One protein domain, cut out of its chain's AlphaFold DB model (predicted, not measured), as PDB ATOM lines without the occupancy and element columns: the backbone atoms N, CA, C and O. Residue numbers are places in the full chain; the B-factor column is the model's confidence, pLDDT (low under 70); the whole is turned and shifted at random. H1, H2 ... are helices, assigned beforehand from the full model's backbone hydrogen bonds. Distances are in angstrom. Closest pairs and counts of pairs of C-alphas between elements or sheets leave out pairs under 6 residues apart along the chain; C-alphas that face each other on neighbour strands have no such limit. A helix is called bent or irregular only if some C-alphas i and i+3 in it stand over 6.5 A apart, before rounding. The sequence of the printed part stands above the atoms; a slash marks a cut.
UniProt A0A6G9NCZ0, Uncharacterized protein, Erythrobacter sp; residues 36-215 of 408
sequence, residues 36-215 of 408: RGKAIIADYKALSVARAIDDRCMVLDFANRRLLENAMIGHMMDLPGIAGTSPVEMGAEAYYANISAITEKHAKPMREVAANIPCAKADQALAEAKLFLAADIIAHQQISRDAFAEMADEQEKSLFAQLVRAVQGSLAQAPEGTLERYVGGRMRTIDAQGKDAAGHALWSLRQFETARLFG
ATOM      1  N   ARG A  36     185.726 202.780 208.103       83.00
ATOM      2  CA  ARG A  36     185.423 201.346 208.133       83.00
ATOM      3  C   ARG A  36     186.590 200.536 207.569       83.00
ATOM      4  O   ARG A  36     187.052 199.609 208.230       83.00
ATOM      5  N   GLY A  37     187.125 200.921 206.415       83.81
ATOM      6  CA  GLY A  37     188.287 200.287 205.796       83.81
ATOM      7  C   GLY A  37     189.520 200.321 206.699       83.81
ATOM      8  O   GLY A  37     190.239 199.329 206.807       83.81
ATOM      9  N   LYS A  38     189.737 201.422 207.432       88.00
ATOM     10  CA  LYS A  38     190.792 201.514 208.456       88.00
ATOM     11  C   LYS A  38     190.582 200.518 209.600       88.00
ATOM     12  O   LYS A  38     191.557 199.903 210.035       88.00
ATOM     13  N   ALA A  39     189.344 200.345 210.068       84.12
ATOM     14  CA  ALA A  39     189.016 199.378 211.114       84.12
ATOM     15  C   ALA A  39     189.239 197.931 210.641       84.12
ATOM     16  O   ALA A  39     189.944 197.181 211.309       84.12
ATOM     17  N   ILE A  40     188.764 197.578 209.441       82.00
ATOM     18  CA  ILE A  40     188.958 196.241 208.855       82.00
ATOM     19  C   ILE A  40     190.449 195.914 208.694       82.00
ATOM     20  O   ILE A  40     190.882 194.820 209.052       82.00
ATOM     21  N   ILE A  41     191.263 196.865 208.219       86.94
ATOM     22  CA  ILE A  41     192.720 196.681 208.108       86.94
ATOM     23  C   ILE A  41     193.355 196.429 209.483       86.94
ATOM     24  O   ILE A  41     194.254 195.592 209.598       86.94
ATOM     25  N   ALA A  42     192.942 197.169 210.514       85.94
ATOM     26  CA  ALA A  42     193.468 196.997 211.866       85.94
ATOM     27  C   ALA A  42     193.119 195.611 212.429       85.94
ATOM     28  O   ALA A  42     194.004 194.914 212.931       85.94
ATOM     29  N   ASP A  43     191.871 195.185 212.257       84.50
ATOM     30  CA  ASP A  43     191.385 193.881 212.701       84.50
ATOM     31  C   ASP A  43     192.095 192.742 211.960       84.50
ATOM     32  O   ASP A  43     192.629 191.825 212.585       84.50
ATOM     33  N   TYR A  44     192.221 192.838 210.633       84.50
ATOM     34  CA  TYR A  44     192.944 191.852 209.831       84.50
ATOM     35  C   TYR A  44     194.413 191.713 210.256       84.50
ATOM     36  O   TYR A  44     194.941 190.600 210.335       84.50
ATOM     37  N   LYS A  45     195.083 192.826 210.579       87.25
ATOM     38  CA  LYS A  45     196.456 192.811 211.106       87.25
ATOM     39  C   LYS A  45     196.539 192.101 212.456       87.25
ATOM     40  O   LYS A  45     197.403 191.243 212.624       87.25
ATOM     41  N   ALA A  46     195.640 192.414 213.390       85.69
ATOM     42  CA  ALA A  46     195.600 191.772 214.704       85.69
ATOM     43  C   ALA A  46     195.371 190.254 214.587       85.69
ATOM     44  O   ALA A  46     196.101 189.462 215.189       85.69
ATOM     45  N   LEU A  47     194.425 189.837 213.740       84.62
ATOM     46  CA  LEU A  47     194.158 188.425 213.468       84.62
ATOM     47  C   LEU A  47     195.346 187.738 212.770       84.62
ATOM     48  O   LEU A  47     195.678 186.601 213.098       84.62
ATOM     49  N   SER A  48     196.047 188.437 211.874       85.06
ATOM     50  CA  SER A  48     197.259 187.925 211.216       85.06
ATOM     51  C   SER A  48     198.407 187.692 212.199       85.06
ATOM     52  O   SER A  48     199.098 186.677 212.098       85.06
ATOM     53  N   VAL A  49     198.601 188.588 213.177       87.56
ATOM     54  CA  VAL A  49     199.556 188.365 214.279       87.56
ATOM     55  C   VAL A  49     199.150 187.126 215.071       87.56
ATOM     56  O   VAL A  49     199.979 186.246 215.292       87.56
ATOM     57  N   ALA A  50     197.877 187.031 215.461       86.38
ATOM     58  CA  ALA A  50     197.367 185.910 216.240       86.38
ATOM     59  C   ALA A  50     197.575 184.567 215.527       86.38
ATOM     60  O   ALA A  50     198.083 183.618 216.126       86.38
ATOM     61  N   ARG A  51     197.271 184.508 214.227       83.00
ATOM     62  CA  ARG A  51     197.498 183.317 213.404       83.00
ATOM     63  C   ARG A  51     198.973 182.967 213.302       83.00
ATOM     64  O   ARG A  51     199.323 181.813 213.502       83.00
ATOM     65  N   ALA A  52     199.840 183.946 213.058       81.19
ATOM     66  CA  ALA A  52     201.277 183.708 212.959       81.19
ATOM     67  C   ALA A  52     201.901 183.240 214.291       81.19
ATOM     68  O   ALA A  52     202.815 182.412 214.285       81.19
ATOM     69  N   ILE A  53     201.413 183.735 215.437       82.62
ATOM     70  CA  ILE A  53     201.806 183.226 216.762       82.62
ATOM     71  C   ILE A  53     201.327 181.784 216.925       82.62
ATOM     72  O   ILE A  53     202.123 180.928 217.309       82.62
ATOM     73  N   ASP A  54     200.055 181.504 216.639       82.50
ATOM     74  CA  ASP A  54     199.483 180.169 216.804       82.50
ATOM     75  C   ASP A  54     200.113 179.132 215.860       82.50
ATOM     76  O   ASP A  54     200.447 178.035 216.289       82.50
ATOM     77  N   ASP A  55     200.410 179.489 214.610       78.44
ATOM     78  CA  ASP A  55     201.112 178.614 213.663       78.44
ATOM     79  C   ASP A  55     202.492 178.171 214.169       78.44
ATOM     80  O   ASP A  55     202.953 177.070 213.855       78.44
ATOM     81  N   ARG A  56     203.150 179.015 214.971       80.94
ATOM     82  CA  ARG A  56     204.466 178.726 215.545       80.94
ATOM     83  C   ARG A  56     204.392 178.065 216.919       80.94
ATOM     84  O   ARG A  56     205.200 177.182 217.196       80.94
ATOM     85  N   CYS A  57     203.487 178.521 217.780       78.62
ATOM     86  CA  CYS A  57     203.445 178.159 219.199       78.62
ATOM     87  C   CYS A  57     202.318 177.187 219.562       78.62
ATOM     88  O   CYS A  57     202.391 176.572 220.621       78.62
ATOM     89  N   MET A  58     201.329 177.014 218.681       75.12
ATOM     90  CA  MET A  58     200.338 175.933 218.699       75.12
ATOM     91  C   MET A  58     199.513 175.903 219.991       75.12
ATOM     92  O   MET A  58     199.343 174.869 220.637       75.12
ATOM     93  N   VAL A  59     199.048 177.079 220.401       75.06
ATOM     94  CA  VAL A  59     198.428 177.309 221.713       75.06
ATOM     95  C   VAL A  59     196.904 177.392 221.644       75.06
ATOM     96  O   VAL A  59     196.242 177.258 222.677       75.06
ATOM     97  N   LEU A  60     196.337 177.584 220.450       71.94
ATOM     98  CA  LEU A  60     194.907 177.463 220.219       71.94
ATOM     99  C   LEU A  60     194.518 175.994 220.064       71.94
ATOM    100  O   LEU A  60     195.270 175.161 219.552       71.94
ATOM    101  N   ASP A  61     193.316 175.679 220.531       66.44
ATOM    102  CA  ASP A  61     192.639 174.456 220.125       66.44
ATOM    103  C   ASP A  61     192.061 174.597 218.712       66.44
ATOM    104  O   ASP A  61     191.932 175.701 218.168       66.44
ATOM    105  N   PHE A  62     191.689 173.456 218.135       60.72
ATOM    106  CA  PHE A  62     191.137 173.372 216.788       60.72
ATOM    107  C   PHE A  62     189.987 174.365 216.527       60.72
ATOM    108  O   PHE A  62     189.959 175.030 215.492       60.72
ATOM    109  N   ALA A  63     189.037 174.502 217.449       62.22
ATOM    110  CA  ALA A  63     187.844 175.300 217.189       62.22
ATOM    111  C   ALA A  63     188.083 176.803 217.403       62.22
ATOM    112  O   ALA A  63     187.547 177.616 216.651       62.22
ATOM    113  N   ASN A  64     188.958 177.196 218.334       70.69
ATOM    114  CA  ASN A  64     189.442 178.575 218.430       70.69
ATOM    115  C   ASN A  64     190.255 178.977 217.195       70.69
ATOM    116  O   ASN A  64     190.110 180.092 216.691       70.69
ATOM    117  N   ARG A  65     191.069 178.060 216.667       71.50
ATOM    118  CA  ARG A  65     191.781 178.249 215.401       71.50
ATOM    119  C   ARG A  65     190.808 178.379 214.226       71.50
ATOM    120  O   ARG A  65     191.010 179.245 213.382       71.50
ATOM    121  N   ARG A  66     189.705 177.622 214.217       71.00
ATOM    122  CA  ARG A  66     188.642 177.746 213.207       71.00
ATOM    123  C   ARG A  66     187.893 179.076 213.283       71.00
ATOM    124  O   ARG A  66     187.621 179.683 212.251       71.00
ATOM    125  N   LEU A  67     187.579 179.547 214.490       71.94
ATOM    126  CA  LEU A  67     186.996 180.875 214.705       71.94
ATOM    127  C   LEU A  67     187.942 181.978 214.213       71.94
ATOM    128  O   LEU A  67     187.506 182.888 213.513       71.94
ATOM    129  N   LEU A  68     189.236 181.859 214.525       75.75
ATOM    130  CA  LEU A  68     190.275 182.766 214.045       75.75
ATOM    131  C   LEU A  68     190.365 182.779 212.514       75.75
ATOM    132  O   LEU A  68     190.354 183.852 211.921       75.75
ATOM    133  N   GLU A  69     190.413 181.614 211.869       68.94
ATOM    134  CA  GLU A  69     190.455 181.498 210.406       68.94
ATOM    135  C   GLU A  69     189.229 182.115 209.742       68.94
ATOM    136  O   GLU A  69     189.363 182.873 208.785       68.94
ATOM    137  N   ASN A  70     188.036 181.843 210.266       64.62
ATOM    138  CA  ASN A  70     186.811 182.393 209.702       64.62
ATOM    139  C   ASN A  70     186.741 183.910 209.862       64.62
ATOM    140  O   ASN A  70     186.387 184.605 208.911       64.62
ATOM    141  N   ALA A  71     187.140 184.432 211.025       71.12
ATOM    142  CA  ALA A  71     187.272 185.868 211.212       71.12
ATOM    143  C   ALA A  71     188.300 186.454 210.231       71.12
ATOM    144  O   ALA A  71     188.021 187.468 209.599       71.12
ATOM    145  N   MET A  72     189.458 185.814 210.048       71.38
ATOM    146  CA  MET A  72     190.472 186.265 209.090       71.38
ATOM    147  C   MET A  72     189.957 186.292 207.655       71.38
ATOM    148  O   MET A  72     190.220 187.264 206.955       71.38
ATOM    149  N   ILE A  73     189.235 185.255 207.223       62.97
ATOM    150  CA  ILE A  73     188.654 185.178 205.879       62.97
ATOM    151  C   ILE A  73     187.614 186.283 205.697       62.97
ATOM    152  O   ILE A  73     187.696 187.008 204.714       62.97
ATOM    153  N   GLY A  74     186.699 186.474 206.653       66.06
ATOM    154  CA  GLY A  74     185.716 187.562 206.585       66.06
ATOM    155  C   GLY A  74     186.387 188.928 206.413       66.06
ATOM    156  O   GLY A  74     186.125 189.634 205.446       66.06
ATOM    157  N   HIS A  75     187.364 189.249 207.270       72.50
ATOM    158  CA  HIS A  75     188.080 190.526 207.179       72.50
ATOM    159  C   HIS A  75     188.935 190.649 205.923       72.50
ATOM    160  O   HIS A  75     189.067 191.750 205.405       72.50
ATOM    161  N   MET A  76     189.520 189.549 205.436       74.69
ATOM    162  CA  MET A  76     190.256 189.525 204.173       74.69
ATOM    163  C   MET A  76     189.356 189.939 203.013       74.69
ATOM    164  O   MET A  76     189.760 190.774 202.209       74.69
ATOM    165  N   MET A  77     188.157 189.358 202.929       66.31
ATOM    166  CA  MET A  77     187.202 189.663 201.862       66.31
ATOM    167  C   MET A  77     186.715 191.115 201.931       66.31
ATOM    168  O   MET A  77     186.459 191.723 200.894       66.31
ATOM    169  N   ASP A  78     186.684 191.690 203.133       72.38
ATOM    170  CA  ASP A  78     186.288 193.078 203.371       72.38
ATOM    171  C   ASP A  78     187.450 194.090 203.257       72.38
ATOM    172  O   ASP A  78     187.239 195.299 203.401       72.38
ATOM    173  N   LEU A  79     188.694 193.653 203.006       74.38
ATOM    174  CA  LEU A  79     189.831 194.575 202.885       74.38
ATOM    175  C   LEU A  79     189.619 195.563 201.723       74.38
ATOM    176  O   LEU A  79     189.207 195.157 200.630       74.38
ATOM    177  N   PRO A  80     189.984 196.850 201.892       83.19
ATOM    178  CA  PRO A  80     189.985 197.808 200.792       83.19
ATOM    179  C   PRO A  80     190.826 197.308 199.609       83.19
ATOM    180  O   PRO A  80     192.005 196.988 199.766       83.19
ATOM    181  N   GLY A  81     190.213 197.246 198.425       75.44
ATOM    182  CA  GLY A  81     190.816 196.696 197.205       75.44
ATOM    183  C   GLY A  81     190.528 195.209 196.951       75.44
ATOM    184  O   GLY A  81     190.815 194.733 195.857       75.44
ATOM    185  N   ILE A  82     189.945 194.491 197.918       67.94
ATOM    186  CA  ILE A  82     189.322 193.167 197.726       67.94
ATOM    187  C   ILE A  82     187.797 193.321 197.740       67.94
ATOM    188  O   ILE A  82     187.114 192.800 196.857       67.94
ATOM    189  N   ALA A  83     187.266 194.092 198.690       63.81
ATOM    190  CA  ALA A  83     185.843 194.389 198.771       63.81
ATOM    191  C   ALA A  83     185.330 194.997 197.453       63.81
ATOM    192  O   ALA A  83     185.888 195.973 196.947       63.81
ATOM    193  N   GLY A  84     184.269 194.408 196.895       59.00
ATOM    194  CA  GLY A  84     183.670 194.847 195.630       59.00
ATOM    195  C   GLY A  84     184.411 194.400 194.366       59.00
ATOM    196  O   GLY A  84     184.018 194.806 193.279       59.00
ATOM    197  N   THR A  85     185.450 193.568 194.481       54.72
ATOM    198  CA  THR A  85     186.082 192.920 193.322       54.72
ATOM    199  C   THR A  85     185.441 191.562 193.039       54.72
ATOM    200  O   THR A  85     185.071 190.839 193.965       54.72
ATOM    201  N   SER A  86     185.306 191.205 191.759       49.31
ATOM    202  CA  SER A  86     184.660 189.961 191.333       49.31
ATOM    203  C   SER A  86     185.565 189.137 190.412       49.31
ATOM    204  O   SER A  86     186.107 189.680 189.442       49.31
ATOM    205  N   PRO A  87     185.680 187.811 190.626       44.38
ATOM    206  CA  PRO A  87     186.406 186.930 189.713       44.38
ATOM    207  C   PRO A  87     185.777 186.878 188.312       44.38
ATOM    208  O   PRO A  87     186.465 186.532 187.353       44.38
ATOM    209  N   VAL A  88     184.495 187.241 188.172       48.78
ATOM    210  CA  VAL A  88     183.809 187.338 186.873       48.78
ATOM    211  C   VAL A  88     184.262 188.574 186.093       48.78
ATOM    212  O   VAL A  88     184.416 188.506 184.879       48.78
ATOM    213  N   GLU A  89     184.500 189.691 186.781       52.22
ATOM    214  CA  GLU A  89     184.853 190.975 186.159       52.22
ATOM    215  C   GLU A  89     186.354 191.089 185.875       52.22
ATOM    216  O   GLU A  89     186.754 191.624 184.844       52.22
ATOM    217  N   MET A  90     187.189 190.562 186.774       51.81
ATOM    218  CA  MET A  90     188.653 190.625 186.665       51.81
ATOM    219  C   MET A  90     189.267 189.396 185.982       51.81
ATOM    220  O   MET A  90     190.419 189.438 185.554       51.81
ATOM    221  N   GLY A  91     188.523 188.290 185.900       46.12
ATOM    222  CA  GLY A  91     189.070 186.964 185.620       46.12
ATOM    223  C   GLY A  91     189.683 186.324 186.874       46.12
ATOM    224  O   GLY A  91     190.299 186.993 187.705       46.12
ATOM    225  N   ALA A  92     189.523 185.002 187.015       47.81
ATOM    226  CA  ALA A  92     189.886 184.271 188.234       47.81
ATOM    227  C   ALA A  92     191.367 184.432 188.629       47.81
ATOM    228  O   ALA A  92     191.668 184.691 189.790       47.81
ATOM    229  N   GLU A  93     192.296 184.324 187.676       50.53
ATOM    230  CA  GLU A  93     193.739 184.420 187.947       50.53
ATOM    231  C   GLU A  93     194.143 185.804 188.482       50.53
ATOM    232  O   GLU A  93     194.826 185.904 189.502       50.53
ATOM    233  N   ALA A  94     193.656 186.875 187.849       51.38
ATOM    234  CA  ALA A  94     193.928 188.245 188.277       51.38
ATOM    235  C   ALA A  94     193.275 188.571 189.629       51.38
ATOM    236  O   ALA A  94     193.881 189.240 190.466       51.38
ATOM    237  N   TYR A  95     192.069 188.052 189.875       53.19
ATOM    238  CA  TYR A  95     191.377 188.189 191.155       53.19
ATOM    239  C   TYR A  95     192.177 187.567 192.312       53.19
ATOM    240  O   TYR A  95     192.412 188.218 193.333       53.19
ATOM    241  N   TYR A  96     192.682 186.340 192.143       56.16
ATOM    242  CA  TYR A  96     193.483 185.681 193.179       56.16
ATOM    243  C   TYR A  96     194.867 186.319 193.366       56.16
ATOM    244  O   TYR A  96     195.334 186.438 194.502       56.16
ATOM    245  N   ALA A  97     195.503 186.787 192.287       60.84
ATOM    246  CA  ALA A  97     196.740 187.560 192.383       60.84
ATOM    247  C   ALA A  97     196.532 188.861 193.181       60.84
ATOM    248  O   ALA A  97     197.362 189.205 194.026       60.84
ATOM    249  N   ASN A  98     195.398 189.539 192.979       67.31
ATOM    250  CA  ASN A  98     195.028 190.739 193.725       67.31
ATOM    251  C   ASN A  98     194.822 190.452 195.223       67.31
ATOM    252  O   ASN A  98     195.419 191.132 196.062       67.31
ATOM    253  N   ILE A  99     194.058 189.405 195.569       64.38
ATOM    254  CA  ILE A  99     193.888 188.974 196.970       64.38
ATOM    255  C   ILE A  99     195.251 188.712 197.614       64.38
ATOM    256  O   ILE A  99     195.526 189.212 198.706       64.38
ATOM    257  N   SER A 100     196.126 187.960 196.942       66.56
ATOM    258  CA  SER A 100     197.459 187.641 197.459       66.56
ATOM    259  C   SER A 100     198.305 188.897 197.691       66.56
ATOM    260  O   SER A 100     198.877 189.058 198.770       66.56
ATOM    261  N   ALA A 101     198.337 189.826 196.733       73.81
ATOM    262  CA  ALA A 101     199.104 191.064 196.853       73.81
ATOM    263  C   ALA A 101     198.622 191.946 198.022       73.81
ATOM    264  O   ALA A 101     199.435 192.457 198.800       73.81
ATOM    265  N   ILE A 102     197.303 192.107 198.175       77.75
ATOM    266  CA  ILE A 102     196.707 192.944 199.227       77.75
ATOM    267  C   ILE A 102     196.882 192.305 200.608       77.75
ATOM    268  O   ILE A 102     197.276 192.980 201.561       77.75
ATOM    269  N   THR A 103     196.627 191.004 200.730       75.44
ATOM    270  CA  THR A 103     196.783 190.292 202.007       75.44
ATOM    271  C   THR A 103     198.236 190.257 202.461       75.44
ATOM    272  O   THR A 103     198.514 190.577 203.618       75.44
ATOM    273  N   GLU A 104     199.187 189.975 201.565       79.69
ATOM    274  CA  GLU A 104     200.615 189.918 201.898       79.69
ATOM    275  C   GLU A 104     201.148 191.282 202.364       79.69
ATOM    276  O   GLU A 104     201.919 191.342 203.326       79.69
ATOM    277  N   LYS A 105     200.669 192.391 201.774       86.50
ATOM    278  CA  LYS A 105     200.982 193.762 202.224       86.50
ATOM    279  C   LYS A 105     200.670 193.969 203.710       86.50
ATOM    280  O   LYS A 105     201.396 194.688 204.398       86.50
ATOM    281  N   HIS A 106     199.597 193.363 204.212       85.50
ATOM    282  CA  HIS A 106     199.174 193.509 205.603       85.50
ATOM    283  C   HIS A 106     199.716 192.406 206.518       85.50
ATOM    284  O   HIS A 106     200.064 192.700 207.661       85.50
ATOM    285  N   ALA A 107     199.837 191.171 206.029       79.94
ATOM    286  CA  ALA A 107     200.259 190.019 206.817       79.94
ATOM    287  C   ALA A 107     201.781 189.950 207.024       79.94
ATOM    288  O   ALA A 107     202.228 189.563 208.104       79.94
ATOM    289  N   LYS A 108     202.601 190.352 206.040       85.06
ATOM    290  CA  LYS A 108     204.068 190.227 206.121       85.06
ATOM    291  C   LYS A 108     204.680 190.945 207.336       85.06
ATOM    292  O   LYS A 108     205.386 190.275 208.092       85.06
ATOM    293  N   PRO A 109     204.371 192.227 207.619       84.06
ATOM    294  CA  PRO A 109     204.899 192.897 208.812       84.06
ATOM    295  C   PRO A 109     204.413 192.240 210.111       84.06
ATOM    296  O   PRO A 109     205.099 192.247 211.128       84.06
ATOM    297  N   MET A 110     203.219 191.641 210.091       86.62
ATOM    298  CA  MET A 110     202.648 190.971 211.259       86.62
ATOM    299  C   MET A 110     203.366 189.656 211.577       86.62
ATOM    300  O   MET A 110     203.475 189.302 212.749       86.62
ATOM    301  N   ARG A 111     203.929 188.965 210.575       85.00
ATOM    302  CA  ARG A 111     204.792 187.792 210.805       85.00
ATOM    303  C   ARG A 111     206.068 188.171 211.561       85.00
ATOM    304  O   ARG A 111     206.488 187.428 212.443       85.00
ATOM    305  N   GLU A 112     206.648 189.334 211.269       87.81
ATOM    306  CA  GLU A 112     207.822 189.854 211.988       87.81
ATOM    307  C   GLU A 112     207.476 190.207 213.441       87.81
ATOM    308  O   GLU A 112     208.193 189.822 214.365       87.81
ATOM    309  N   VAL A 113     206.330 190.860 213.668       86.25
ATOM    310  CA  VAL A 113     205.809 191.120 215.024       86.25
ATOM    311  C   VAL A 113     205.598 189.808 215.784       86.25
ATOM    312  O   VAL A 113     206.079 189.654 216.908       86.25
ATOM    313  N   ALA A 114     204.933 188.835 215.159       87.94
ATOM    314  CA  ALA A 114     204.656 187.535 215.754       87.94
ATOM    315  C   ALA A 114     205.931 186.742 216.076       87.94
ATOM    316  O   ALA A 114     205.955 186.010 217.068       87.94
ATOM    317  N   ALA A 115     206.999 186.880 215.284       88.25
ATOM    318  CA  ALA A 115     208.275 186.203 215.521       88.25
ATOM    319  C   ALA A 115     208.947 186.639 216.836       88.25
ATOM    320  O   ALA A 115     209.598 185.823 217.488       88.25
ATOM    321  N   ASN A 116     208.726 187.884 217.271       91.56
ATOM    322  CA  ASN A 116     209.318 188.442 218.492       91.56
ATOM    323  C   ASN A 116     208.615 188.009 219.790       91.56
ATOM    324  O   ASN A 116     209.084 188.330 220.881       91.56
ATOM    325  N   ILE A 117     207.495 187.285 219.706       87.06
ATOM    326  CA  ILE A 117     206.722 186.854 220.876       87.06
ATOM    327  C   ILE A 117     207.190 185.457 221.316       87.06
ATOM    328  O   ILE A 117     207.001 184.485 220.586       87.06
ATOM    329  N   PRO A 118     207.781 185.268 222.507       88.25
ATOM    330  CA  PRO A 118     208.184 183.934 222.959       88.25
ATOM    331  C   PRO A 118     206.973 183.003 223.116       88.25
ATOM    332  O   PRO A 118     205.937 183.437 223.617       88.25
ATOM    333  N   CYS A 119     207.095 181.711 222.776       83.56
ATOM    334  CA  CYS A 119     205.959 180.782 222.898       83.56
ATOM    335  C   CYS A 119     205.462 180.609 224.340       83.56
ATOM    336  O   CYS A 119     204.267 180.437 224.551       83.56
ATOM    337  N   ALA A 120     206.335 180.784 225.338       83.44
ATOM    338  CA  ALA A 120     205.940 180.831 226.748       83.44
ATOM    339  C   ALA A 120     204.950 181.971 227.078       83.44
ATOM    340  O   ALA A 120     204.261 181.909 228.089       83.44
ATOM    341  N   LYS A 121     204.869 183.007 226.230       84.31
ATOM    342  CA  LYS A 121     203.929 184.132 226.346       84.31
ATOM    343  C   LYS A 121     202.826 184.106 225.280       84.31
ATOM    344  O   LYS A 121     202.029 185.037 225.226       84.31
ATOM    345  N   ALA A 122     202.758 183.072 224.438       82.88
ATOM    346  CA  ALA A 122     201.810 183.026 223.324       82.88
ATOM    347  C   ALA A 122     200.353 183.040 223.802       82.88
ATOM    348  O   ALA A 122     199.552 183.803 223.277       82.88
ATOM    349  N   ASP A 123     200.016 182.283 224.851       77.69
ATOM    350  CA  ASP A 123     198.647 182.262 225.382       77.69
ATOM    351  C   ASP A 123     198.193 183.642 225.902       77.69
ATOM    352  O   ASP A 123     197.032 184.012 225.719       77.69
ATOM    353  N   GLN A 124     199.115 184.427 226.478       77.25
ATOM    354  CA  GLN A 124     198.870 185.814 226.890       77.25
ATOM    355  C   GLN A 124     198.741 186.745 225.679       77.25
ATOM    356  O   GLN A 124     197.830 187.567 225.630       77.25
ATOM    357  N   ALA A 125     199.624 186.609 224.688       79.62
ATOM    358  CA  ALA A 125     199.595 187.421 223.474       79.62
ATOM    359  C   ALA A 125     198.329 187.185 222.628       79.62
ATOM    360  O   ALA A 125     197.896 188.076 221.906       79.62
ATOM    361  N   LEU A 126     197.708 186.007 222.744       82.38
ATOM    362  CA  LEU A 126     196.446 185.678 222.077       82.38
ATOM    363  C   LEU A 126     195.196 186.082 222.868       82.38
ATOM    364  O   LEU A 126     194.087 185.862 222.382       82.38
ATOM    365  N   ALA A 127     195.329 186.667 224.062       76.69
ATOM    366  CA  ALA A 127     194.177 187.072 224.868       76.69
ATOM    367  C   ALA A 127     193.292 188.099 224.139       76.69
ATOM    368  O   ALA A 127     192.070 187.968 224.146       76.69
ATOM    369  N   GLU A 128     193.900 189.066 223.446       75.88
ATOM    370  CA  GLU A 128     193.173 190.078 222.670       75.88
ATOM    371  C   GLU A 128     192.442 189.467 221.468       75.88
ATOM    372  O   GLU A 128     191.294 189.813 221.211       75.88
ATOM    373  N   ALA A 129     193.051 188.494 220.784       80.88
ATOM    374  CA  ALA A 129     192.401 187.780 219.685       80.88
ATOM    375  C   ALA A 129     191.219 186.927 220.176       80.88
ATOM    376  O   ALA A 129     190.161 186.914 219.558       80.88
ATOM    377  N   LYS A 130     191.353 186.258 221.327       77.19
ATOM    378  CA  LYS A 130     190.248 185.506 221.946       77.19
ATOM    379  C   LYS A 130     189.099 186.439 222.351       77.19
ATOM    380  O   LYS A 130     187.938 186.122 222.102       77.19
ATOM    381  N   LEU A 131     189.417 187.605 222.922       80.75
ATOM    382  CA  LEU A 131     188.430 188.639 223.233       80.75
ATOM    383  C   LEU A 131     187.747 189.164 221.967       80.75
ATOM    384  O   LEU A 131     186.530 189.328 221.963       80.75
ATOM    385  N   PHE A 132     188.506 189.380 220.895       84.00
ATOM    386  CA  PHE A 132     187.980 189.798 219.602       84.00
ATOM    387  C   PHE A 132     186.957 188.797 219.054       84.00
ATOM    388  O   PHE A 132     185.849 189.193 218.704       84.00
ATOM    389  N   LEU A 133     187.289 187.501 219.036       83.06
ATOM    390  CA  LEU A 133     186.390 186.449 218.547       83.06
ATOM    391  C   LEU A 133     185.104 186.367 219.376       83.06
ATOM    392  O   LEU A 133     184.012 186.255 218.826       83.06
ATOM    393  N   ALA A 134     185.210 186.483 220.701       85.62
ATOM    394  CA  ALA A 134     184.039 186.511 221.570       85.62
ATOM    395  C   ALA A 134     183.186 187.776 221.364       85.62
ATOM    396  O   ALA A 134     181.958 187.695 221.306       85.62
ATOM    397  N   ALA A 135     183.826 188.939 221.224       88.25
ATOM    398  CA  ALA A 135     183.148 190.200 220.949       88.25
ATOM    399  C   ALA A 135     182.439 190.184 219.588       88.25
ATOM    400  O   ALA A 135     181.370 190.775 219.472       88.25
ATOM    401  N   ASP A 136     182.985 189.486 218.590       85.25
ATOM    402  CA  ASP A 136     182.358 189.311 217.278       85.25
ATOM    403  C   ASP A 136     181.041 188.524 217.373       85.25
ATOM    404  O   ASP A 136     180.024 188.960 216.834       85.25
ATOM    405  N   ILE A 137     181.016 187.431 218.146       88.50
ATOM    406  CA  ILE A 137     179.791 186.656 218.417       88.50
ATOM    407  C   ILE A 137     178.740 187.532 219.110       88.50
ATOM    408  O   ILE A 137     177.568 187.534 218.728       88.50
ATOM    409  N   ILE A 138     179.160 188.292 220.127       93.69
ATOM    410  CA  ILE A 138     178.275 189.180 220.889       93.69
ATOM    411  C   ILE A 138     177.739 190.307 220.000       93.69
ATOM    412  O   ILE A 138     176.554 190.617 220.065       93.69
ATOM    413  N   ALA A 139     178.574 190.891 219.143       91.62
ATOM    414  CA  ALA A 139     178.175 191.952 218.229       91.62
ATOM    415  C   ALA A 139     177.148 191.475 217.198       91.62
ATOM    416  O   ALA A 139     176.111 192.120 217.044       91.62
ATOM    417  N   HIS A 140     177.377 190.322 216.560       85.88
ATOM    418  CA  HIS A 140     176.404 189.733 215.638       85.88
ATOM    419  C   HIS A 140     175.068 189.466 216.336       85.88
ATOM    420  O   HIS A 140     174.025 189.864 215.821       85.88
ATOM    421  N   GLN A 141     175.088 188.908 217.552       93.44
ATOM    422  CA  GLN A 141     173.870 188.709 218.341       93.44
ATOM    423  C   GLN A 141     173.163 190.034 218.675       93.44
ATOM    424  O   GLN A 141     171.935 190.102 218.606       93.44
ATOM    425  N   GLN A 142     173.907 191.089 219.027       94.50
ATOM    426  CA  GLN A 142     173.335 192.396 219.358       94.50
ATOM    427  C   GLN A 142     172.725 193.112 218.151       94.50
ATOM    428  O   GLN A 142     171.756 193.849 218.333       94.50
ATOM    429  N   ILE A 143     173.269 192.899 216.953       87.06
ATOM    430  CA  ILE A 143     172.687 193.371 215.691       87.06
ATOM    431  C   ILE A 143     171.405 192.592 215.380       87.06
ATOM    432  O   ILE A 143     170.411 193.162 214.941       87.06
ATOM    433  N   SER A 144     171.396 191.289 215.654       86.00
ATOM    434  CA  SER A 144     170.318 190.383 215.271       86.00
ATOM    435  C   SER A 144     169.425 189.943 216.434       86.00
ATOM    436  O   SER A 144     168.987 188.796 216.435       86.00
ATOM    437  N   ARG A 145     169.176 190.782 217.451       92.19
ATOM    438  CA  ARG A 145     168.553 190.347 218.726       92.19
ATOM    439  C   ARG A 145     167.277 189.529 218.541       92.19
ATOM    440  O   ARG A 145     167.180 188.438 219.098       92.19
ATOM    441  N   ASP A 146     166.348 190.031 217.733       90.25
ATOM    442  CA  ASP A 146     165.043 189.395 217.526       90.25
ATOM    443  C   ASP A 146     165.176 188.099 216.717       90.25
ATOM    444  O   ASP A 146     164.674 187.052 217.125       90.25
ATOM    445  N   ALA A 147     165.940 188.134 215.620       66.31
ATOM    446  CA  ALA A 147     166.205 186.956 214.794       66.31
ATOM    447  C   ALA A 147     166.968 185.871 215.571       66.31
ATOM    448  O   ALA A 147     166.672 184.686 215.450       66.31
ATOM    449  N   PHE A 148     167.914 186.264 216.423       80.00
ATOM    450  CA  PHE A 148     168.624 185.357 217.311       80.00
ATOM    451  C   PHE A 148     167.678 184.758 218.351       80.00
ATOM    452  O   PHE A 148     167.747 183.565 218.598       80.00
ATOM    453  N   ALA A 149     166.773 185.542 218.943       84.31
ATOM    454  CA  ALA A 149     165.798 185.026 219.904       84.31
ATOM    455  C   ALA A 149     164.805 184.028 219.278       84.31
ATOM    456  O   ALA A 149     164.374 183.100 219.966       84.31
ATOM    457  N   GLU A 150     164.464 184.207 217.996       74.00
ATOM    458  CA  GLU A 150     163.633 183.287 217.206       74.00
ATOM    459  C   GLU A 150     164.391 181.998 216.840       74.00
ATOM    460  O   GLU A 150     163.840 180.900 216.929       74.00
ATOM    461  N   MET A 151     165.652 182.129 216.417       64.88
ATOM    462  CA  MET A 151     166.457 181.021 215.891       64.88
ATOM    463  C   MET A 151     167.146 180.200 216.984       64.88
ATOM    464  O   MET A 151     167.308 178.992 216.817       64.88
ATOM    465  N   ALA A 152     167.545 180.840 218.084       67.06
ATOM    466  CA  ALA A 152     168.145 180.190 219.236       67.06
ATOM    467  C   ALA A 152     167.048 179.618 220.141       67.06
ATOM    468  O   ALA A 152     166.126 180.312 220.563       67.06
ATOM    469  N   ASP A 153     167.168 178.369 220.553       65.25
ATOM    470  CA  ASP A 153     166.349 177.773 221.616       65.25
ATOM    471  C   ASP A 153     166.778 178.282 223.055       65.25
ATOM    472  O   ASP A 153     167.576 179.201 223.186       65.25
ATOM    473  N   GLU A 154     166.434 177.647 224.191       70.06
ATOM    474  CA  GLU A 154     167.127 177.782 225.538       70.06
ATOM    475  C   GLU A 154     168.687 177.558 225.802       70.06
ATOM    476  O   GLU A 154     169.391 178.517 226.065       70.06
ATOM    477  N   GLN A 155     169.316 176.366 225.779       62.75
ATOM    478  CA  GLN A 155     170.791 176.136 225.795       62.75
ATOM    479  C   GLN A 155     171.755 177.089 225.022       62.75
ATOM    480  O   GLN A 155     172.708 177.500 225.640       62.75
ATOM    481  N   GLU A 156     171.654 177.418 223.731       65.44
ATOM    482  CA  GLU A 156     172.444 178.438 223.011       65.44
ATOM    483  C   GLU A 156     172.179 179.829 223.585       65.44
ATOM    484  O   GLU A 156     173.126 180.595 223.692       65.44
ATOM    485  N   LYS A 157     170.963 180.163 224.051       78.75
ATOM    486  CA  LYS A 157     170.779 181.383 224.863       78.75
ATOM    487  C   LYS A 157     171.575 181.276 226.167       78.75
ATOM    488  O   LYS A 157     172.243 182.227 226.562       78.75
ATOM    489  N   SER A 158     171.577 180.107 226.810       77.00
ATOM    490  CA  SER A 158     172.381 179.831 228.007       77.00
ATOM    491  C   SER A 158     173.885 179.860 227.720       77.00
ATOM    492  O   SER A 158     174.647 180.390 228.520       77.00
ATOM    493  N   LEU A 159     174.325 179.348 226.576       72.25
ATOM    494  CA  LEU A 159     175.707 179.289 226.119       72.25
ATOM    495  C   LEU A 159     176.193 180.681 225.742       72.25
ATOM    496  O   LEU A 159     177.300 181.055 226.101       72.25
ATOM    497  N   PHE A 160     175.340 181.476 225.104       84.81
ATOM    498  CA  PHE A 160     175.583 182.886 224.864       84.81
ATOM    499  C   PHE A 160     175.711 183.649 226.187       84.81
ATOM    500  O   PHE A 160     176.684 184.367 226.395       84.81
ATOM    501  N   ALA A 161     174.806 183.426 227.145       84.81
ATOM    502  CA  ALA A 161     174.912 184.018 228.479       84.81
ATOM    503  C   ALA A 161     176.165 183.542 229.240       84.81
ATOM    504  O   ALA A 161     176.750 184.291 230.023       84.81
ATOM    505  N   GLN A 162     176.599 182.296 229.040       78.69
ATOM    506  CA  GLN A 162     177.853 181.771 229.585       78.69
ATOM    507  C   GLN A 162     179.071 182.418 228.926       78.69
ATOM    508  O   GLN A 162     179.973 182.819 229.652       78.69
ATOM    509  N   LEU A 163     179.076 182.581 227.600       84.50
ATOM    510  CA  LEU A 163     180.103 183.314 226.861       84.50
ATOM    511  C   LEU A 163     180.226 184.742 227.404       84.50
ATOM    512  O   LEU A 163     181.311 185.142 227.811       84.50
ATOM    513  N   VAL A 164     179.113 185.479 227.495       85.75
ATOM    514  CA  VAL A 164     179.094 186.856 228.019       85.75
ATOM    515  C   VAL A 164     179.657 186.907 229.440       85.75
ATOM    516  O   VAL A 164     180.567 187.689 229.703       85.75
ATOM    517  N   ARG A 165     179.194 186.029 230.341       79.38
ATOM    518  CA  ARG A 165     179.707 185.964 231.719       79.38
ATOM    519  C   ARG A 165     181.187 185.593 231.783       79.38
ATOM    520  O   ARG A 165     181.911 186.166 232.589       79.38
ATOM    521  N   ALA A 166     181.646 184.657 230.955       74.38
ATOM    522  CA  ALA A 166     183.045 184.239 230.916       74.38
ATOM    523  C   ALA A 166     183.955 185.377 230.440       74.38
ATOM    524  O   ALA A 166     185.016 185.611 231.021       74.38
ATOM    525  N   VAL A 167     183.517 186.125 229.426       81.12
ATOM    526  CA  VAL A 167     184.234 187.304 228.933       81.12
ATOM    527  C   VAL A 167     184.251 188.402 229.994       81.12
ATOM    528  O   VAL A 167     185.317 188.919 230.306       81.12
ATOM    529  N   GLN A 168     183.109 188.709 230.614       80.44
ATOM    530  CA  GLN A 168     183.028 189.693 231.700       80.44
ATOM    531  C   GLN A 168     183.908 189.310 232.895       80.44
ATOM    532  O   GLN A 168     184.639 190.151 233.409       80.44
ATOM    533  N   GLY A 169     183.909 188.036 233.297       75.88
ATOM    534  CA  GLY A 169     184.784 187.529 234.354       75.88
ATOM    535  C   GLY A 169     186.268 187.645 233.996       75.88
ATOM    536  O   GLY A 169     187.069 188.068 234.824       75.88
ATOM    537  N   SER A 170     186.631 187.354 232.744       70.31
ATOM    538  CA  SER A 170     188.009 187.504 232.246       70.31
ATOM    539  C   SER A 170     188.456 188.969 232.170       70.31
ATOM    540  O   SER A 170     189.647 189.260 232.228       70.31
ATOM    541  N   LEU A 171     187.501 189.895 232.069       79.75
ATOM    542  CA  LEU A 171     187.722 191.338 232.030       79.75
ATOM    543  C   LEU A 171     187.527 192.022 233.388       79.75
ATOM    544  O   LEU A 171     187.577 193.246 233.443       79.75
ATOM    545  N   ALA A 172     187.357 191.281 234.488       77.12
ATOM    546  CA  ALA A 172     187.092 191.865 235.808       77.12
ATOM    547  C   ALA A 172     188.187 192.843 236.289       77.12
ATOM    548  O   ALA A 172     187.906 193.736 237.080       77.12
ATOM    549  N   GLN A 173     189.424 192.678 235.806       74.62
ATOM    550  CA  GLN A 173     190.568 193.557 236.097       74.62
ATOM    551  C   GLN A 173     190.882 194.544 234.957       74.62
ATOM    552  O   GLN A 173     191.843 195.309 235.038       74.62
ATOM    553  N   ALA A 174     190.111 194.515 233.870       78.12
ATOM    554  CA  ALA A 174     190.235 195.465 232.774       78.12
ATOM    555  C   ALA A 174     189.463 196.757 233.103       78.12
ATOM    556  O   ALA A 174     188.573 196.747 233.955       78.12
ATOM    557  N   PRO A 175     189.756 197.880 232.420       82.12
ATOM    558  CA  PRO A 175     188.952 199.088 232.558       82.12
ATOM    559  C   PRO A 175     187.469 198.802 232.302       82.12
ATOM    560  O   PRO A 175     187.128 198.073 231.364       82.12
ATOM    561  N   GLU A 176     186.595 199.407 233.101       84.00
ATOM    562  CA  GLU A 176     185.147 199.325 232.906       84.00
ATOM    563  C   GLU A 176     184.766 199.727 231.468       84.00
ATOM    564  O   GLU A 176     185.404 200.588 230.851       84.00
ATOM    565  N   GLY A 177     183.766 199.060 230.889       82.50
ATOM    566  CA  GLY A 177     183.349 199.314 229.510       82.50
ATOM    567  C   GLY A 177     184.252 198.681 228.440       82.50
ATOM    568  O   GLY A 177     184.130 199.003 227.257       82.50
ATOM    569  N   THR A 178     185.229 197.841 228.806       82.69
ATOM    570  CA  THR A 178     186.132 197.225 227.815       82.69
ATOM    571  C   THR A 178     185.378 196.316 226.850       82.69
ATOM    572  O   THR A 178     185.552 196.473 225.644       82.69
ATOM    573  N   LEU A 179     184.498 195.436 227.335       84.75
ATOM    574  CA  LEU A 179     183.720 194.552 226.463       84.75
ATOM    575  C   LEU A 179     182.826 195.351 225.509       84.75
ATOM    576  O   LEU A 179     182.806 195.094 224.312       84.75
ATOM    577  N   GLU A 180     182.140 196.360 226.031       88.62
ATOM    578  CA  GLU A 180     181.220 197.229 225.302       88.62
ATOM    579  C   GLU A 180     181.942 197.998 224.194       88.62
ATOM    580  O   GLU A 180     181.409 198.143 223.095       88.62
ATOM    581  N   ARG A 181     183.181 198.442 224.439       84.31
ATOM    582  CA  ARG A 181     184.017 199.078 223.410       84.31
ATOM    583  C   ARG A 181     184.396 198.111 222.293       84.31
ATOM    584  O   ARG A 181     184.322 198.505 221.131       84.31
ATOM    585  N   TYR A 182     184.775 196.874 222.623       86.00
ATOM    586  CA  TYR A 182     185.072 195.853 221.613       86.00
ATOM    587  C   TYR A 182     183.820 195.503 220.807       86.00
ATOM    588  O   TYR A 182     183.842 195.600 219.584       86.00
ATOM    589  N   VAL A 183     182.707 195.197 221.477       89.81
ATOM    590  CA  VAL A 183     181.427 194.872 220.832       89.81
ATOM    591  C   VAL A 183     180.944 196.025 219.953       89.81
ATOM    592  O   VAL A 183     180.656 195.816 218.780       89.81
ATOM    593  N   GLY A 184     180.931 197.257 220.464       85.56
ATOM    594  CA  GLY A 184     180.550 198.436 219.686       85.56
ATOM    595  C   GLY A 184     181.504 198.726 218.523       85.56
ATOM    596  O   GLY A 184     181.078 199.240 217.492       85.56
ATOM    597  N   GLY A 185     182.787 198.378 218.657       84.19
ATOM    598  CA  GLY A 185     183.752 198.386 217.559       84.19
ATOM    599  C   GLY A 185     183.369 197.411 216.451       84.19
ATOM    600  O   GLY A 185     183.240 197.831 215.304       84.19
ATOM    601  N   ARG A 186     183.102 196.151 216.814       85.12
ATOM    602  CA  ARG A 186     182.676 195.090 215.890       85.12
ATOM    603  C   ARG A 186     181.360 195.416 215.194       85.12
ATOM    604  O   ARG A 186     181.238 195.248 213.987       85.12
ATOM    605  N   MET A 187     180.382 195.953 215.921       85.94
ATOM    606  CA  MET A 187     179.089 196.313 215.334       85.94
ATOM    607  C   MET A 187     179.199 197.360 214.217       85.94
ATOM    608  O   MET A 187     178.340 197.398 213.346       85.94
ATOM    609  N   ARG A 188     180.247 198.199 214.213       81.25
ATOM    610  CA  ARG A 188     180.487 199.180 213.139       81.25
ATOM    611  C   ARG A 188     181.096 198.575 211.874       81.25
ATOM    612  O   ARG A 188     181.115 199.250 210.850       81.25
ATOM    613  N   THR A 189     181.640 197.363 211.950       72.44
ATOM    614  CA  THR A 189     182.310 196.694 210.825       72.44
ATOM    615  C   THR A 189     181.483 195.558 210.227       72.44
ATOM    616  O   THR A 189     181.790 195.127 209.121       72.44
ATOM    617  N   ILE A 190     180.465 195.072 210.947       75.12
ATOM    618  CA  ILE A 190     179.582 193.982 210.519       75.12
ATOM    619  C   ILE A 190     178.484 194.520 209.596       75.12
ATOM    620  O   ILE A 190     177.637 195.303 210.024       75.12
ATOM    621  N   ASP A 191     178.455 194.018 208.362       66.75
ATOM    622  CA  ASP A 191     177.398 194.325 207.388       66.75
ATOM    623  C   ASP A 191     176.225 193.328 207.449       66.75
ATOM    624  O   ASP A 191     175.138 193.618 206.952       66.75
ATOM    625  N   ALA A 192     176.411 192.160 208.077       64.81
ATOM    626  CA  ALA A 192     175.366 191.146 208.213       64.81
ATOM    627  C   ALA A 192     174.212 191.642 209.103       64.81
ATOM    628  O   ALA A 192     174.440 192.285 210.128       64.81
ATOM    629  N   GLN A 193     172.967 191.306 208.748       70.56
ATOM    630  CA  GLN A 193     171.761 191.745 209.464       70.56
ATOM    631  C   GLN A 193     170.758 190.599 209.637       70.56
ATOM    632  O   GLN A 193     170.838 189.570 208.967       70.56
ATOM    633  N   GLY A 194     169.788 190.779 210.540       67.75
ATOM    634  CA  GLY A 194     168.653 189.864 210.694       67.75
ATOM    635  C   GLY A 194     169.069 188.398 210.874       67.75
ATOM    636  O   GLY A 194     169.882 188.078 211.740       67.75
ATOM    637  N   LYS A 195     168.502 187.498 210.061       55.31
ATOM    638  CA  LYS A 195     168.760 186.049 210.148       55.31
ATOM    639  C   LYS A 195     170.197 185.665 209.787       55.31
ATOM    640  O   LYS A 195     170.689 184.679 210.329       55.31
ATOM    641  N   ASP A 196     170.882 186.452 208.963       54.84
ATOM    642  CA  ASP A 196     172.262 186.166 208.555       54.84
ATOM    643  C   ASP A 196     173.236 186.446 209.703       54.84
ATOM    644  O   ASP A 196     174.042 185.587 210.067       54.84
ATOM    645  N   ALA A 197     173.091 187.597 210.367       61.91
ATOM    646  CA  ALA A 197     173.857 187.902 211.575       61.91
ATOM    647  C   ALA A 197     173.536 186.927 212.725       61.91
ATOM    648  O   ALA A 197     174.449 186.460 213.407       61.91
ATOM    649  N   ALA A 198     172.265 186.539 212.895       58.03
ATOM    650  CA  ALA A 198     171.879 185.531 213.883       58.03
ATOM    651  C   ALA A 198     172.490 184.157 213.570       58.03
ATOM    652  O   ALA A 198     172.990 183.483 214.471       58.03
ATOM    653  N   GLY A 199     172.492 183.757 212.298       55.50
ATOM    654  CA  GLY A 199     173.119 182.527 211.823       55.50
ATOM    655  C   GLY A 199     174.623 182.505 212.085       55.50
ATOM    656  O   GLY A 199     175.131 181.507 212.596       55.50
ATOM    657  N   HIS A 200     175.321 183.616 211.830       64.62
ATOM    658  CA  HIS A 200     176.753 183.745 212.117       64.62
ATOM    659  C   HIS A 200     177.057 183.675 213.616       64.62
ATOM    660  O   HIS A 200     177.965 182.947 214.029       64.62
ATOM    661  N   ALA A 201     176.266 184.368 214.443       71.56
ATOM    662  CA  ALA A 201     176.389 184.303 215.898       71.56
ATOM    663  C   ALA A 201     176.196 182.867 216.406       71.56
ATOM    664  O   ALA A 201     177.022 182.371 217.167       71.56
ATOM    665  N   LEU A 202     175.147 182.174 215.953       62.53
ATOM    666  CA  LEU A 202     174.847 180.794 216.347       62.53
ATOM    667  C   LEU A 202     175.910 179.803 215.876       62.53
ATOM    668  O   LEU A 202     176.346 178.950 216.648       62.53
ATOM    669  N   TRP A 203     176.354 179.918 214.626       63.53
ATOM    670  CA  TRP A 203     177.408 179.070 214.085       63.53
ATOM    671  C   TRP A 203     178.712 179.238 214.877       63.53
ATOM    672  O   TRP A 203     179.282 178.250 215.347       63.53
ATOM    673  N   SER A 204     179.134 180.482 215.108       69.38
ATOM    674  CA  SER A 204     180.357 180.794 215.853       69.38
ATOM    675  C   SER A 204     180.255 180.360 217.319       69.38
ATOM    676  O   SER A 204     181.207 179.822 217.885       69.38
ATOM    677  N   LEU A 205     179.076 180.503 217.927       69.56
ATOM    678  CA  LEU A 205     178.803 180.045 219.287       69.56
ATOM    679  C   LEU A 205     178.921 178.515 219.424       69.56
ATOM    680  O   LEU A 205     179.434 178.023 220.428       69.56
ATOM    681  N   ARG A 206     178.523 177.749 218.401       63.28
ATOM    682  CA  ARG A 206     178.692 176.283 218.366       63.28
ATOM    683  C   ARG A 206     180.158 175.868 218.209       63.28
ATOM    684  O   ARG A 206     180.586 174.882 218.812       63.28
ATOM    685  N   GLN A 207     180.954 176.626 217.450       61.38
ATOM    686  CA  GLN A 207     182.405 176.407 217.397       61.38
ATOM    687  C   GLN A 207     183.056 176.716 218.747       61.38
ATOM    688  O   GLN A 207     183.850 175.920 219.243       61.38
ATOM    689  N   PHE A 208     182.651 177.808 219.399       62.47
ATOM    690  CA  PHE A 208     183.087 178.130 220.756       62.47
ATOM    691  C   PHE A 208     182.768 176.992 221.746       62.47
ATOM    692  O   PHE A 208     183.602 176.616 222.568       62.47
ATOM    693  N   GLU A 209     181.592 176.374 221.634       60.88
ATOM    694  CA  GLU A 209     181.231 175.201 222.440       60.88
ATOM    695  C   GLU A 209     182.059 173.953 222.109       60.88
ATOM    696  O   GLU A 209     182.371 173.155 222.990       60.88
ATOM    697  N   THR A 210     182.467 173.788 220.855       51.03
ATOM    698  CA  THR A 210     183.333 172.681 220.441       51.03
ATOM    699  C   THR A 210     184.746 172.844 221.006       51.03
ATOM    700  O   THR A 210     185.287 171.893 221.566       51.03
ATOM    701  N   ALA A 211     185.318 174.055 220.961       54.28
ATOM    702  CA  ALA A 211     186.615 174.375 221.584       54.28
ATOM    703  C   ALA A 211     186.641 173.936 223.049       54.28
ATOM    704  O   ALA A 211     187.558 173.271 223.533       54.28
ATOM    705  N   ARG A 212     185.539 174.253 223.716       51.34
ATOM    706  CA  ARG A 212     185.238 173.937 225.096       51.34
ATOM    707  C   ARG A 212     185.150 172.443 225.415       51.34
ATOM    708  O   ARG A 212     185.592 172.041 226.485       51.34
ATOM    709  N   LEU A 213     184.560 171.639 224.535       40.81
ATOM    710  CA  LEU A 213     184.342 170.209 224.773       40.81
ATOM    711  C   LEU A 213     185.615 169.372 224.614       40.81
ATOM    712  O   LEU A 213     185.761 168.365 225.301       40.81
ATOM    713  N   PHE A 214     186.522 169.776 223.723       44.72
ATOM    714  CA  PHE A 214     187.700 168.970 223.385       44.72
ATOM    715  C   PHE A 214     188.989 169.515 223.980       44.72
ATOM    716  O   PHE A 214     189.838 168.724 224.381       44.72
ATOM    717  N   GLY A 215     189.171 170.839 224.027       47.62
ATOM    718  CA  GLY A 215     190.384 171.458 224.573       47.62
ATOM    719  C   GLY A 215     191.696 170.952 223.951       47.62
ATOM    720  O   GLY A 215     192.757 171.114 224.555       47.62
TER     721      GLY A 215
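AT A GLANCE: This is residues 36 to 215 of the 408 residues of an uncharacterized protein of Erythrobacter sp (UniProt A0A6G9NCZ0). Four crossed helices, H1, H2, H6 and H10, make a loosely formed bundle through the middle; H8 and H9 pack on H6, and H7 packs on H10. On the side away from them, the second part of the long kinked H4 packs on H1, while its first part leads off to short H3. The printed part has 180 residues with ten named helices, H1 to H10 in chain order, and no named strand: all helix. It is compact, with a radius of gyration of the C-alphas of 16.9 A and spans of 47 by 41 by 32 A.

HOW THE PARTS SIT: The longest helix, H4, residues 92 to 115, has a kink of 39 degrees near residue 106 and is only just irregular, with C-alphas 106 and 109 6.6 A apart. With residues 106 to 115 alone it touches H1, residues 36 to 57, closest at C-alphas Val 49 and Met 110, 5.0 A, at a steep tilt of 64 degrees. H3, residues 87 to 90, touches H4 only at the corner, closest at C-alphas Pro 87 and Tyr 95, 5.3 A. H1 and H2, residues 62 to 77, form a hairpin at 34 degrees, only just shallow, closest at C-alphas Tyr 44 and His 75, 5.7 A. H5, residues 119 to 125, irregular with C-alphas 120 and 123 7.6 A apart, touches residues 50 to 57 of H1. The hub is H6, residues 127 to 143, which touches five helices, among them H9, residues 178 to 187, closest at C-alphas Ala 135 and Val 183, 5.0 A. Residues 136 to 143 of H6 touch H10, residues 194 to 214, closest at C-alphas Ile 137 and Ala 201, 4.8 A. H8, residues 154 to 170, touches H6, closest at C-alphas Leu 131 and Val 167, 7.2 A. H7, residues 145 to 151, touches H10, closest at C-alphas Phe 148 and Ala 198, 4.7 A. Every O i to N i+4 pair is within hydrogen-bond range in H1, H2 and H6 to H10; H4 has 16 of 20, H5 1 of 3 with 3 of 4 O i to N i+3 pairs, and H3 is too short for one.

IN THESE COORDINATES: H4 is 33.0 A long, H1 31.4 A, H10 31.0 A, H6 24.2 A, H8 24.0 A and H2 22.4 A. H1 begins at C-alpha 36 (185.423, 201.346, 208.133), and H10 ends at C-alpha 214 (187.700, 168.970, 223.385).

THE WHOLE: The C-alphas farthest apart, Gly 91 and Gln 173, are 50.9 A apart. The printed part has no cut and no long link. Mean pLDDT of the printed part is 74.6; residues 82 to 100 and 202 to 215 are among those under 70.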